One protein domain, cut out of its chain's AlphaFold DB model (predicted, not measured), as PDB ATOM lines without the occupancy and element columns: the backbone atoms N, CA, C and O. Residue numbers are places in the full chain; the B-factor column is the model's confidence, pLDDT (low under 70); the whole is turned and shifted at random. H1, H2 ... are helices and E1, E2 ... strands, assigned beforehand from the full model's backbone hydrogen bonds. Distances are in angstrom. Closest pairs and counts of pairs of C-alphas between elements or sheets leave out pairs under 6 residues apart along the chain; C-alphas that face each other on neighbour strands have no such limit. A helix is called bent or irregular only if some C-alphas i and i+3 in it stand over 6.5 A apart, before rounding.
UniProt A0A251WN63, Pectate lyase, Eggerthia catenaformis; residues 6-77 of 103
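Overview. This is residues 6 to 77 of the 103 residues of the protein "Pectate lyase" of Eggerthia catenaformis (UniProt A0A251WN63). This domain has little regular structure: two helices, H1 and H2, meet at a steep angle at one end, and the short strand E1 is at the other end, joined to H1 by a short link and to H2 by a long one. There residues 6 to 7 run beside E1, parallel. The printed part has 72 residues, with the elements in the order H1, E1, H2; it is mostly helix by class, with 26 residues in named elements. It is only just compact, close to loose, with a radius of gyration of the C-alphas of 13.1 A and spans of 34 by 28 by 22 A.

Arrangement. Residues 6 to 7 pair in parallel with residues 51 to 52 of E1, residues 50 to 52. H1, residues 32 to 42, touches H2, residues 64 to 75; their closest C-alphas, of Ala 41 and Lys 70, are 5.3 A apart. They run the same way at a steep tilt of 54 degrees. E1 is apart from H1 and from H2. In H1 every O i to N i+4 pair is within hydrogen-bond range; in H2 1 of 8 is, beside 5 of 9 O i to N i+3 pairs.

Along the chain. H1 begins at C-alpha 32 (186.831, 170.293, 163.607) and is 15.0 A long; E1 is 6.8 A. H2, 18.9 A, ends at C-alpha 75 (195.099, 152.598, 148.624) and is irregular, with C-alphas 71 and 74 8.3 A apart.

Size, cuts and confidence. The farthest C-alphas, of Leu 53 and Ala 71, are 36.6 A apart. The link from E1 to H2 is long, and the printed part has no cut. No printed residue is under 70 in pLDDT.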
ATOM      1  N   PHE A   6     172.378 155.127 157.755       97.44
ATOM      2  CA  PHE A   6     171.591 154.250 158.617       97.44
ATOM      3  C   PHE A   6     170.137 154.727 158.628       97.44
ATOM      4  O   PHE A   6     169.872 155.888 158.943       97.44
ATOM      5  N   GLU A   7     169.219 153.834 158.267       96.69
ATOM      6  CA  GLU A   7     167.781 154.088 158.155       96.69
ATOM      7  C   GLU A   7     167.029 153.008 158.938       96.69
ATOM      8  O   GLU A   7     167.190 151.826 158.637       96.69
ATOM      9  N   ASP A   8     166.253 153.412 159.947       97.44
ATOM     10  CA  ASP A   8     165.501 152.509 160.837       97.44
ATOM     11  C   ASP A   8     166.372 151.418 161.509       97.44
ATOM     12  O   ASP A   8     166.018 150.239 161.589       97.44
ATOM     13  N   VAL A   9     167.569 151.799 161.981       97.56
ATOM     14  CA  VAL A   9     168.521 150.888 162.638       97.56
ATOM     15  C   VAL A   9     168.579 151.169 164.137       97.56
ATOM     16  O   VAL A   9     169.032 152.229 164.565       97.56
ATOM     17  N   THR A  10     168.196 150.190 164.962       96.75
ATOM     18  CA  THR A  10     168.153 150.348 166.428       96.75
ATOM     19  C   THR A  10     169.510 150.718 167.034       96.75
ATOM     20  O   THR A  10     169.561 151.591 167.890       96.75
ATOM     21  N   HIS A  11     170.596 150.092 166.567       95.00
ATOM     22  CA  HIS A  11     171.964 150.321 167.048       95.00
ATOM     23  C   HIS A  11     172.940 150.376 165.857       95.00
ATOM     24  O   HIS A  11     173.503 149.340 165.491       95.00
ATOM     25  N   PRO A  12     173.135 151.540 165.201       95.12
ATOM     26  CA  PRO A  12     174.055 151.681 164.065       95.12
ATOM     27  C   PRO A  12     175.478 151.215 164.367       95.12
ATOM     28  O   PRO A  12     176.125 150.583 163.532       95.12
ATOM     29  N   LEU A  13     175.948 151.492 165.585       94.12
ATOM     30  CA  LEU A  13     177.086 150.817 166.191       94.12
ATOM     31  C   LEU A  13     176.661 150.310 167.565       94.12
ATOM     32  O   LEU A  13     175.921 150.983 168.274       94.12
ATOM     33  N   PHE A  14     177.163 149.140 167.949       91.50
ATOM     34  CA  PHE A  14     176.848 148.517 169.229       91.50
ATOM     35  C   PHE A  14     178.109 148.369 170.082       91.50
ATOM     36  O   PHE A  14     179.132 147.872 169.608       91.50
ATOM     37  N   ASN A  15     178.033 148.782 171.346       90.75
ATOM     38  CA  ASN A  15     179.125 148.657 172.308       90.75
ATOM     39  C   ASN A  15     179.067 147.284 173.008       90.75
ATOM     40  O   ASN A  15     178.494 147.168 174.096       90.75
ATOM     41  N   ASP A  16     179.615 146.227 172.390       87.31
ATOM     42  CA  ASP A  16     179.683 144.903 173.039       87.31
ATOM     43  C   ASP A  16     180.610 144.971 174.262       87.31
ATOM     44  O   ASP A  16     181.821 145.159 174.144       87.31
ATOM     45  N   THR A  17     180.039 144.773 175.451       85.69
ATOM     46  CA  THR A  17     180.733 144.894 176.741       85.69
ATOM     47  C   THR A  17     181.852 143.876 176.954       85.69
ATOM     48  O   THR A  17     182.661 144.045 177.867       85.69
ATOM     49  N   ARG A  18     181.932 142.821 176.135       88.56
ATOM     50  CA  ARG A  18     182.999 141.814 176.210       88.56
ATOM     51  C   ARG A  18     184.199 142.183 175.352       88.56
ATOM     52  O   ARG A  18     185.322 141.853 175.725       88.56
ATOM     53  N   GLN A  19     183.977 142.822 174.204       73.00
ATOM     54  CA  GLN A  19     185.048 143.155 173.265       73.00
ATOM     55  C   GLN A  19     184.592 144.223 172.256       73.00
ATOM     56  O   GLN A  19     184.318 143.895 171.103       73.00
ATOM     57  N   PRO A  20     184.555 145.510 172.637       77.31
ATOM     58  CA  PRO A  20     184.078 146.552 171.728       77.31
ATOM     59  C   PRO A  20     185.064 146.854 170.585       77.31
ATOM     60  O   PRO A  20     184.716 147.553 169.636       77.31
ATOM     61  N   GLY A  21     186.288 146.308 170.640       87.50
ATOM     62  CA  GLY A  21     187.356 146.653 169.703       87.50
ATOM     63  C   GLY A  21     187.692 148.146 169.763       87.50
ATOM     64  O   GLY A  21     187.299 148.840 170.696       87.50
ATOM     65  N   THR A  22     188.446 148.634 168.779       92.31
ATOM     66  CA  THR A  22     188.577 150.074 168.532       92.31
ATOM     67  C   THR A  22     187.843 150.417 167.249       92.31
ATOM     68  O   THR A  22     187.940 149.700 166.250       92.31
ATOM     69  N   ALA A  23     187.116 151.527 167.258       94.38
ATOM     70  CA  ALA A  23     186.418 152.002 166.078       94.38
ATOM     71  C   ALA A  23     186.439 153.528 166.002       94.38
ATOM     72  O   ALA A  23     186.525 154.241 166.997       94.38
ATOM     73  N   TYR A  24     186.356 154.035 164.777       96.31
ATOM     74  CA  TYR A  24     186.239 155.463 164.520       96.31
ATOM     75  C   TYR A  24     185.057 155.693 163.586       96.31
ATOM     76  O   TYR A  24     185.078 155.256 162.429       96.31
ATOM     77  N   ALA A  25     184.005 156.319 164.099       96.12
ATOM     78  CA  ALA A  25     182.764 156.589 163.394       96.12
ATOM     79  C   ALA A  25     182.300 158.012 163.705       96.12
ATOM     80  O   ALA A  25     182.011 158.352 164.851       96.12
ATOM     81  N   LEU A  26     182.227 158.842 162.666       95.31
ATOM     82  CA  LEU A  26     181.733 160.211 162.779       95.31
ATOM     83  C   LEU A  26     180.309 160.300 162.248       95.31
ATOM     84  O   LEU A  26     179.974 159.660 161.255       95.31
ATOM     85  N   PHE A  27     179.495 161.112 162.905       95.12
ATOM     86  CA  PHE A  27     178.130 161.435 162.511       95.12
ATOM     87  C   PHE A  27     177.995 162.949 162.512       95.12
ATOM     88  O   PHE A  27     178.667 163.618 163.301       95.12
ATOM     89  N   ASP A  28     177.142 163.481 161.643       89.00
ATOM     90  CA  ASP A  28     176.908 164.919 161.628       89.00
ATOM     91  C   ASP A  28     176.168 165.392 162.894       89.00
ATOM     92  O   ASP A  28     175.272 164.699 163.387       89.00
ATOM     93  N   PRO A  29     176.511 166.584 163.422       89.31
ATOM     94  CA  PRO A  29     177.577 167.477 162.959       89.31
ATOM     95  C   PRO A  29     178.983 167.018 163.391       89.31
ATOM     96  O   PRO A  29     179.206 166.644 164.545       89.31
ATOM     97  N   VAL A  30     179.960 167.122 162.484       90.00
ATOM     98  CA  VAL A  30     181.363 166.765 162.761       90.00
ATOM     99  C   VAL A  30     182.145 167.936 163.367       90.00
ATOM    100  O   VAL A  30     182.217 169.024 162.798       90.00
ATOM    101  N   ALA A  31     182.783 167.701 164.515       91.56
ATOM    102  CA  ALA A  31     183.686 168.668 165.138       91.56
ATOM    103  C   ALA A  31     184.998 168.820 164.345       91.56
ATOM    104  O   ALA A  31     185.547 167.839 163.843       91.56
ATOM    105  N   GLN A  32     185.570 170.030 164.317       92.19
ATOM    106  CA  GLN A  32     186.831 170.293 163.607       92.19
ATOM    107  C   GLN A  32     187.985 169.392 164.082       92.19
ATOM    108  O   GLN A  32     188.760 168.907 163.266       92.19
ATOM    109  N   SER A  33     188.064 169.086 165.380       93.12
ATOM    110  CA  SER A  33     189.082 168.174 165.921       93.12
ATOM    111  C   SER A  33     188.997 166.758 165.337       93.12
ATOM    112  O   SER A  33     190.020 166.098 165.145       93.12
ATOM    113  N   ALA A  34     187.791 166.283 165.020       92.38
ATOM    114  CA  ALA A  34     187.588 164.995 164.370       92.38
ATOM    115  C   ALA A  34     188.005 165.044 162.891       92.38
ATOM    116  O   ALA A  34     188.682 164.137 162.403       92.38
ATOM    117  N   THR A  35     187.701 166.150 162.205       92.44
ATOM    118  CA  THR A  35     188.210 166.433 160.855       92.44
ATOM    119  C   THR A  35     189.739 166.398 160.815       92.44
ATOM    120  O   THR A  35     190.314 165.711 159.969       92.44
ATOM    121  N   ASP A  36     190.399 167.067 161.761       96.00
ATOM    122  CA  ASP A  36     191.862 167.125 161.846       96.00
ATOM    123  C   ASP A  36     192.469 165.744 162.134       96.00
ATOM    124  O   ASP A  36     193.497 165.378 161.560       96.00
ATOM    125  N   THR A  37     191.805 164.942 162.971       96.81
ATOM    126  CA  THR A  37     192.217 163.563 163.272       96.81
ATOM    127  C   THR A  37     192.247 162.710 162.000       96.81
ATOM    128  O   THR A  37     193.238 162.026 161.724       96.81
ATOM    129  N   CYS A  38     191.202 162.791 161.174       96.75
ATOM    130  CA  CYS A  38     191.159 162.084 159.897       96.75
ATOM    131  C   CYS A  38     192.161 162.646 158.889       96.75
ATOM    132  O   CYS A  38     192.861 161.872 158.237       96.75
ATOM    133  N   GLN A  39     192.317 163.970 158.811       96.56
ATOM    134  CA  GLN A  39     193.321 164.592 157.948       96.56
ATOM    135  C   GLN A  39     194.730 164.084 158.289       96.56
ATOM    136  O   GLN A  39     195.496 163.714 157.398       96.56
ATOM    137  N   ALA A  40     195.056 163.997 159.581       96.19
ATOM    138  CA  ALA A  40     196.348 163.532 160.064       96.19
ATOM    139  C   ALA A  40     196.581 162.035 159.826       96.19
ATOM    140  O   ALA A  40     197.722 161.635 159.587       96.19
ATOM    141  N   ALA A  41     195.545 161.195 159.893       96.44
ATOM    142  CA  ALA A  41     195.680 159.747 159.739       96.44
ATOM    143  C   ALA A  41     195.505 159.271 158.289       96.44
ATOM    144  O   ALA A  41     196.330 158.502 157.794       96.44
ATOM    145  N   LEU A  42     194.485 159.770 157.596       96.62
ATOM    146  CA  LEU A  42     194.041 159.325 156.272       96.62
ATOM    147  C   LEU A  42     194.527 160.241 155.139       96.62
ATOM    148  O   LEU A  42     194.507 159.836 153.981       96.62
ATOM    149  N   GLY A  43     194.987 161.460 155.450       95.88
ATOM    150  CA  GLY A  43     195.373 162.466 154.450       95.88
ATOM    151  C   GLY A  43     194.192 163.239 153.852       95.88
ATOM    152  O   GLY A  43     194.390 164.048 152.947       95.88
ATOM    153  N   ARG A  44     192.979 163.005 154.361       95.88
ATOM    154  CA  ARG A  44     191.730 163.664 153.965       95.88
ATOM    155  C   ARG A  44     190.776 163.749 155.163       95.88
ATOM    156  O   ARG A  44     190.917 162.936 156.082       95.88
ATOM    157  N   PRO A  45     189.783 164.653 155.154       95.25
ATOM    158  CA  PRO A  45     188.685 164.584 156.111       95.25
ATOM    159  C   PRO A  45     187.950 163.236 156.004       95.25
ATOM    160  O   PRO A  45     187.861 162.637 154.925       95.25
ATOM    161  N   CYS A  46     187.419 162.761 157.128       96.38
ATOM    162  CA  CYS A  46     186.458 161.663 157.116       96.38
ATOM    163  C   CYS A  46     185.122 162.150 156.552       96.38
ATOM    164  O   CYS A  46     184.769 163.322 156.693       96.38
ATOM    165  N   VAL A  47     184.359 161.229 155.971       96.94
ATOM    166  CA  VAL A  47     182.978 161.494 155.551       96.94
ATOM    167  C   VAL A  47     182.026 161.068 156.668       96.94
ATOM    168  O   VAL A  47     182.063 159.919 157.113       96.94
ATOM    169  N   ALA A  48     181.184 161.986 157.136       97.00
ATOM    170  CA  ALA A  48     180.207 161.691 158.178       97.00
ATOM    171  C   ALA A  48     179.223 160.599 157.734       97.00
ATOM    172  O   ALA A  48     178.875 160.485 156.556       97.00
ATOM    173  N   ASN A  49     178.782 159.786 158.688       97.81
ATOM    174  CA  ASN A  49     177.645 158.899 158.499       97.81
ATOM    175  C   ASN A  49     176.343 159.683 158.734       97.81
ATOM    176  O   ASN A  49     176.279 160.552 159.608       97.81
ATOM    177  N   LEU A  50     175.303 159.336 157.981       96.19
ATOM    178  CA  LEU A  50     173.944 159.838 158.154       96.19
ATOM    179  C   LEU A  50     173.137 158.847 158.995       96.19
ATOM    180  O   LEU A  50     173.248 157.636 158.809       96.19
ATOM    181  N   GLN A  51     172.290 159.366 159.878       94.94
ATOM    182  CA  GLN A  51     171.323 158.571 160.630       94.94
ATOM    183  C   GLN A  51     169.920 159.166 160.496       94.94
ATOM    184  O   GLN A  51     169.710 160.355 160.749       94.94
ATOM    185  N   HIS A  52     168.954 158.328 160.132       95.38
ATOM    186  CA  HIS A  52     167.531 158.640 160.159       95.38
ATOM    187  C   HIS A  52     166.782 157.520 160.883       95.38
ATOM    188  O   HIS A  52     167.101 156.344 160.710       95.38
ATOM    189  N   LEU A  53     165.868 157.899 161.786       96.12
ATOM    190  CA  LEU A  53     165.086 156.975 162.625       96.12
ATOM    191  C   LEU A  53     165.927 155.862 163.283       96.12
ATOM    192  O   LEU A  53     165.469 154.743 163.464       96.12
ATOM    193  N   SER A  54     167.174 156.176 163.632       96.62
ATOM    194  CA  SER A  54     168.165 155.212 164.106       96.62
ATOM    195  C   SER A  54     168.725 155.626 165.467       96.62
ATOM    196  O   SER A  54     168.713 156.813 165.804       96.62
ATOM    197  N   GLY A  55     169.217 154.656 166.240       95.56
ATOM    198  CA  GLY A  55     169.834 154.905 167.545       95.56
ATOM    199  C   GLY A  55     171.174 155.640 167.458       95.56
ATOM    200  O   GLY A  55     171.817 155.691 166.411       95.56
ATOM    201  N   ASP A  56     171.605 156.214 168.577       94.25
ATOM    202  CA  ASP A  56     172.872 156.940 168.713       94.25
ATOM    203  C   ASP A  56     173.648 156.589 169.990       94.25
ATOM    204  O   ASP A  56     174.538 157.324 170.424       94.25
ATOM    205  N   ASP A  57     173.341 155.432 170.568       91.88
ATOM    206  CA  ASP A  57     173.827 154.959 171.860       91.88
ATOM    207  C   ASP A  57     175.335 154.658 171.893       91.88
ATOM    208  O   ASP A  57     175.929 154.594 172.973       91.88
ATOM    209  N   TYR A  58     175.983 154.532 170.730       93.06
ATOM    210  CA  TYR A  58     177.429 154.356 170.636       93.06
ATOM    211  C   TYR A  58     178.037 155.012 169.386       93.06
ATOM    212  O   TYR A  58     177.692 154.694 168.251       93.06
ATOM    213  N   ARG A  59     178.994 155.929 169.598       93.25
ATOM    214  CA  ARG A  59     179.707 156.674 168.541       93.25
ATOM    215  C   ARG A  59     181.210 156.742 168.842       93.25
ATOM    216  O   ARG A  59     181.689 157.758 169.350       93.25
ATOM    217  N   PRO A  60     181.956 155.654 168.600       94.38
ATOM    218  CA  PRO A  60     183.360 155.578 168.978       94.38
ATOM    219  C   PRO A  60     184.227 156.492 168.109       94.38
ATOM    220  O   PRO A  60     184.041 156.589 166.895       94.38
ATOM    221  N   GLN A  61     185.188 157.163 168.740       95.25
ATOM    222  CA  GLN A  61     186.155 158.057 168.094       95.25
ATOM    223  C   GLN A  61     187.585 157.663 168.490       95.25
ATOM    224  O   GLN A  61     188.433 158.511 168.776       95.25
ATOM    225  N   ASP A  62     187.863 156.359 168.511       94.44
ATOM    226  CA  ASP A  62     189.163 155.814 168.896       94.44
ATOM    227  C   ASP A  62     190.194 156.090 167.796       94.44
ATOM    228  O   ASP A  62     190.288 155.358 166.810       94.44
ATOM    229  N   ALA A  63     190.995 157.147 167.944       94.31
ATOM    230  CA  ALA A  63     191.991 157.529 166.936       94.31
ATOM    231  C   ALA A  63     192.990 156.397 166.617       94.31
ATOM    232  O   ALA A  63     193.493 156.305 165.499       94.31
ATOM    233  N   ALA A  64     193.219 155.482 167.569       94.25
ATOM    234  CA  ALA A  64     194.027 154.281 167.379       94.25
ATOM    235  C   ALA A  64     193.528 153.389 166.224       94.25
ATOM    236  O   ALA A  64     194.340 152.753 165.556       94.25
ATOM    237  N   ALA A  65     192.219 153.373 165.941       95.06
ATOM    238  CA  ALA A  65     191.662 152.644 164.800       95.06
ATOM    239  C   ALA A  65     192.123 153.224 163.450       95.06
ATOM    240  O   ALA A  65     192.146 152.514 162.446       95.06
ATOM    241  N   LEU A  66     192.516 154.503 163.414       96.31
ATOM    242  CA  LEU A  66     192.970 155.177 162.199       96.31
ATOM    243  C   LEU A  66     194.470 154.987 161.926       96.31
ATOM    244  O   LEU A  66     194.913 155.125 160.786       96.31
ATOM    245  N   GLU A  67     195.258 154.652 162.952       93.75
ATOM    246  CA  GLU A  67     196.720 154.543 162.863       93.75
ATOM    247  C   GLU A  67     197.172 153.529 161.807       93.75
ATOM    248  O   GLU A  67     198.083 153.810 161.025       93.75
ATOM    249  N   ALA A  68     196.480 152.389 161.721       90.94
ATOM    250  CA  ALA A  68     196.783 151.339 160.753       90.94
ATOM    251  C   ALA A  68     196.713 151.832 159.297       90.94
ATOM    252  O   ALA A  68     197.460 151.348 158.450       90.94
ATOM    253  N   PHE A  69     195.870 152.826 158.997       95.06
ATOM    254  CA  PHE A  69     195.673 153.330 157.637       95.06
ATOM    255  C   PHE A  69     196.755 154.316 157.181       95.06
ATOM    256  O   PHE A  69     196.884 154.553 155.977       95.06
ATOM    257  N   LYS A  70     197.583 154.855 158.089       95.94
ATOM    258  CA  LYS A  70     198.640 155.823 157.736       95.94
ATOM    259  C   LYS A  70     199.607 155.284 156.683       95.94
ATOM    260  O   LYS A  70     199.990 156.018 155.775       95.94
ATOM    261  N   ALA A  71     199.963 154.004 156.778       95.75
ATOM    262  CA  ALA A  71     200.861 153.343 155.831       95.75
ATOM    263  C   ALA A  71     200.204 153.031 154.472       95.75
ATOM    264  O   ALA A  71     200.904 152.771 153.495       95.75
ATOM    265  N   TYR A  72     198.871 153.077 154.389       95.44
ATOM    266  CA  TYR A  72     198.100 152.630 153.226       95.44
ATOM    267  C   TYR A  72     197.267 153.741 152.581       95.44
ATOM    268  O   TYR A  72     196.409 153.440 151.759       95.44
ATOM    269  N   ARG A  73     197.524 155.017 152.901       95.12
ATOM    270  CA  ARG A  73     196.739 156.173 152.414       95.12
ATOM    271  C   ARG A  73     196.451 156.150 150.916       95.12
ATOM    272  O   ARG A  73     195.329 156.408 150.506       95.12
ATOM    273  N   GLN A  74     197.454 155.799 150.114       94.31
ATOM    274  CA  GLN A  74     197.354 155.737 148.650       94.31
ATOM    275  C   GLN A  74     196.398 154.654 148.119       94.31
ATOM    276  O   GLN A  74     196.027 154.695 146.952       94.31
ATOM    277  N   TYR A  75     196.012 153.693 148.958       95.56
ATOM    278  CA  TYR A  75     195.099 152.598 148.624       95.56
ATOM    279  C   TYR A  75     193.720 152.767 149.265       95.56
ATOM    280  O   TYR A  75     192.849 151.920 149.069       95.56
ATOM    281  N   LEU A  76     193.516 153.820 150.062       95.12
ATOM    282  CA  LEU A  76     192.223 154.069 150.678       95.12
ATOM    283  C   LEU A  76     191.225 154.485 149.610       95.12
ATOM    284  O   LEU A  76     191.482 155.380 148.806       95.12
ATOM    285  N   VAL A  77     190.051 153.869 149.661       94.94
ATOM    286  CA  VAL A  77     188.903 154.351 148.904       94.94
ATOM    287  C   VAL A  77     188.504 155.743 149.401       94.94
ATOM    288  O   VAL A  77     188.632 156.064 150.589       94.94
TER     289      VAL A  77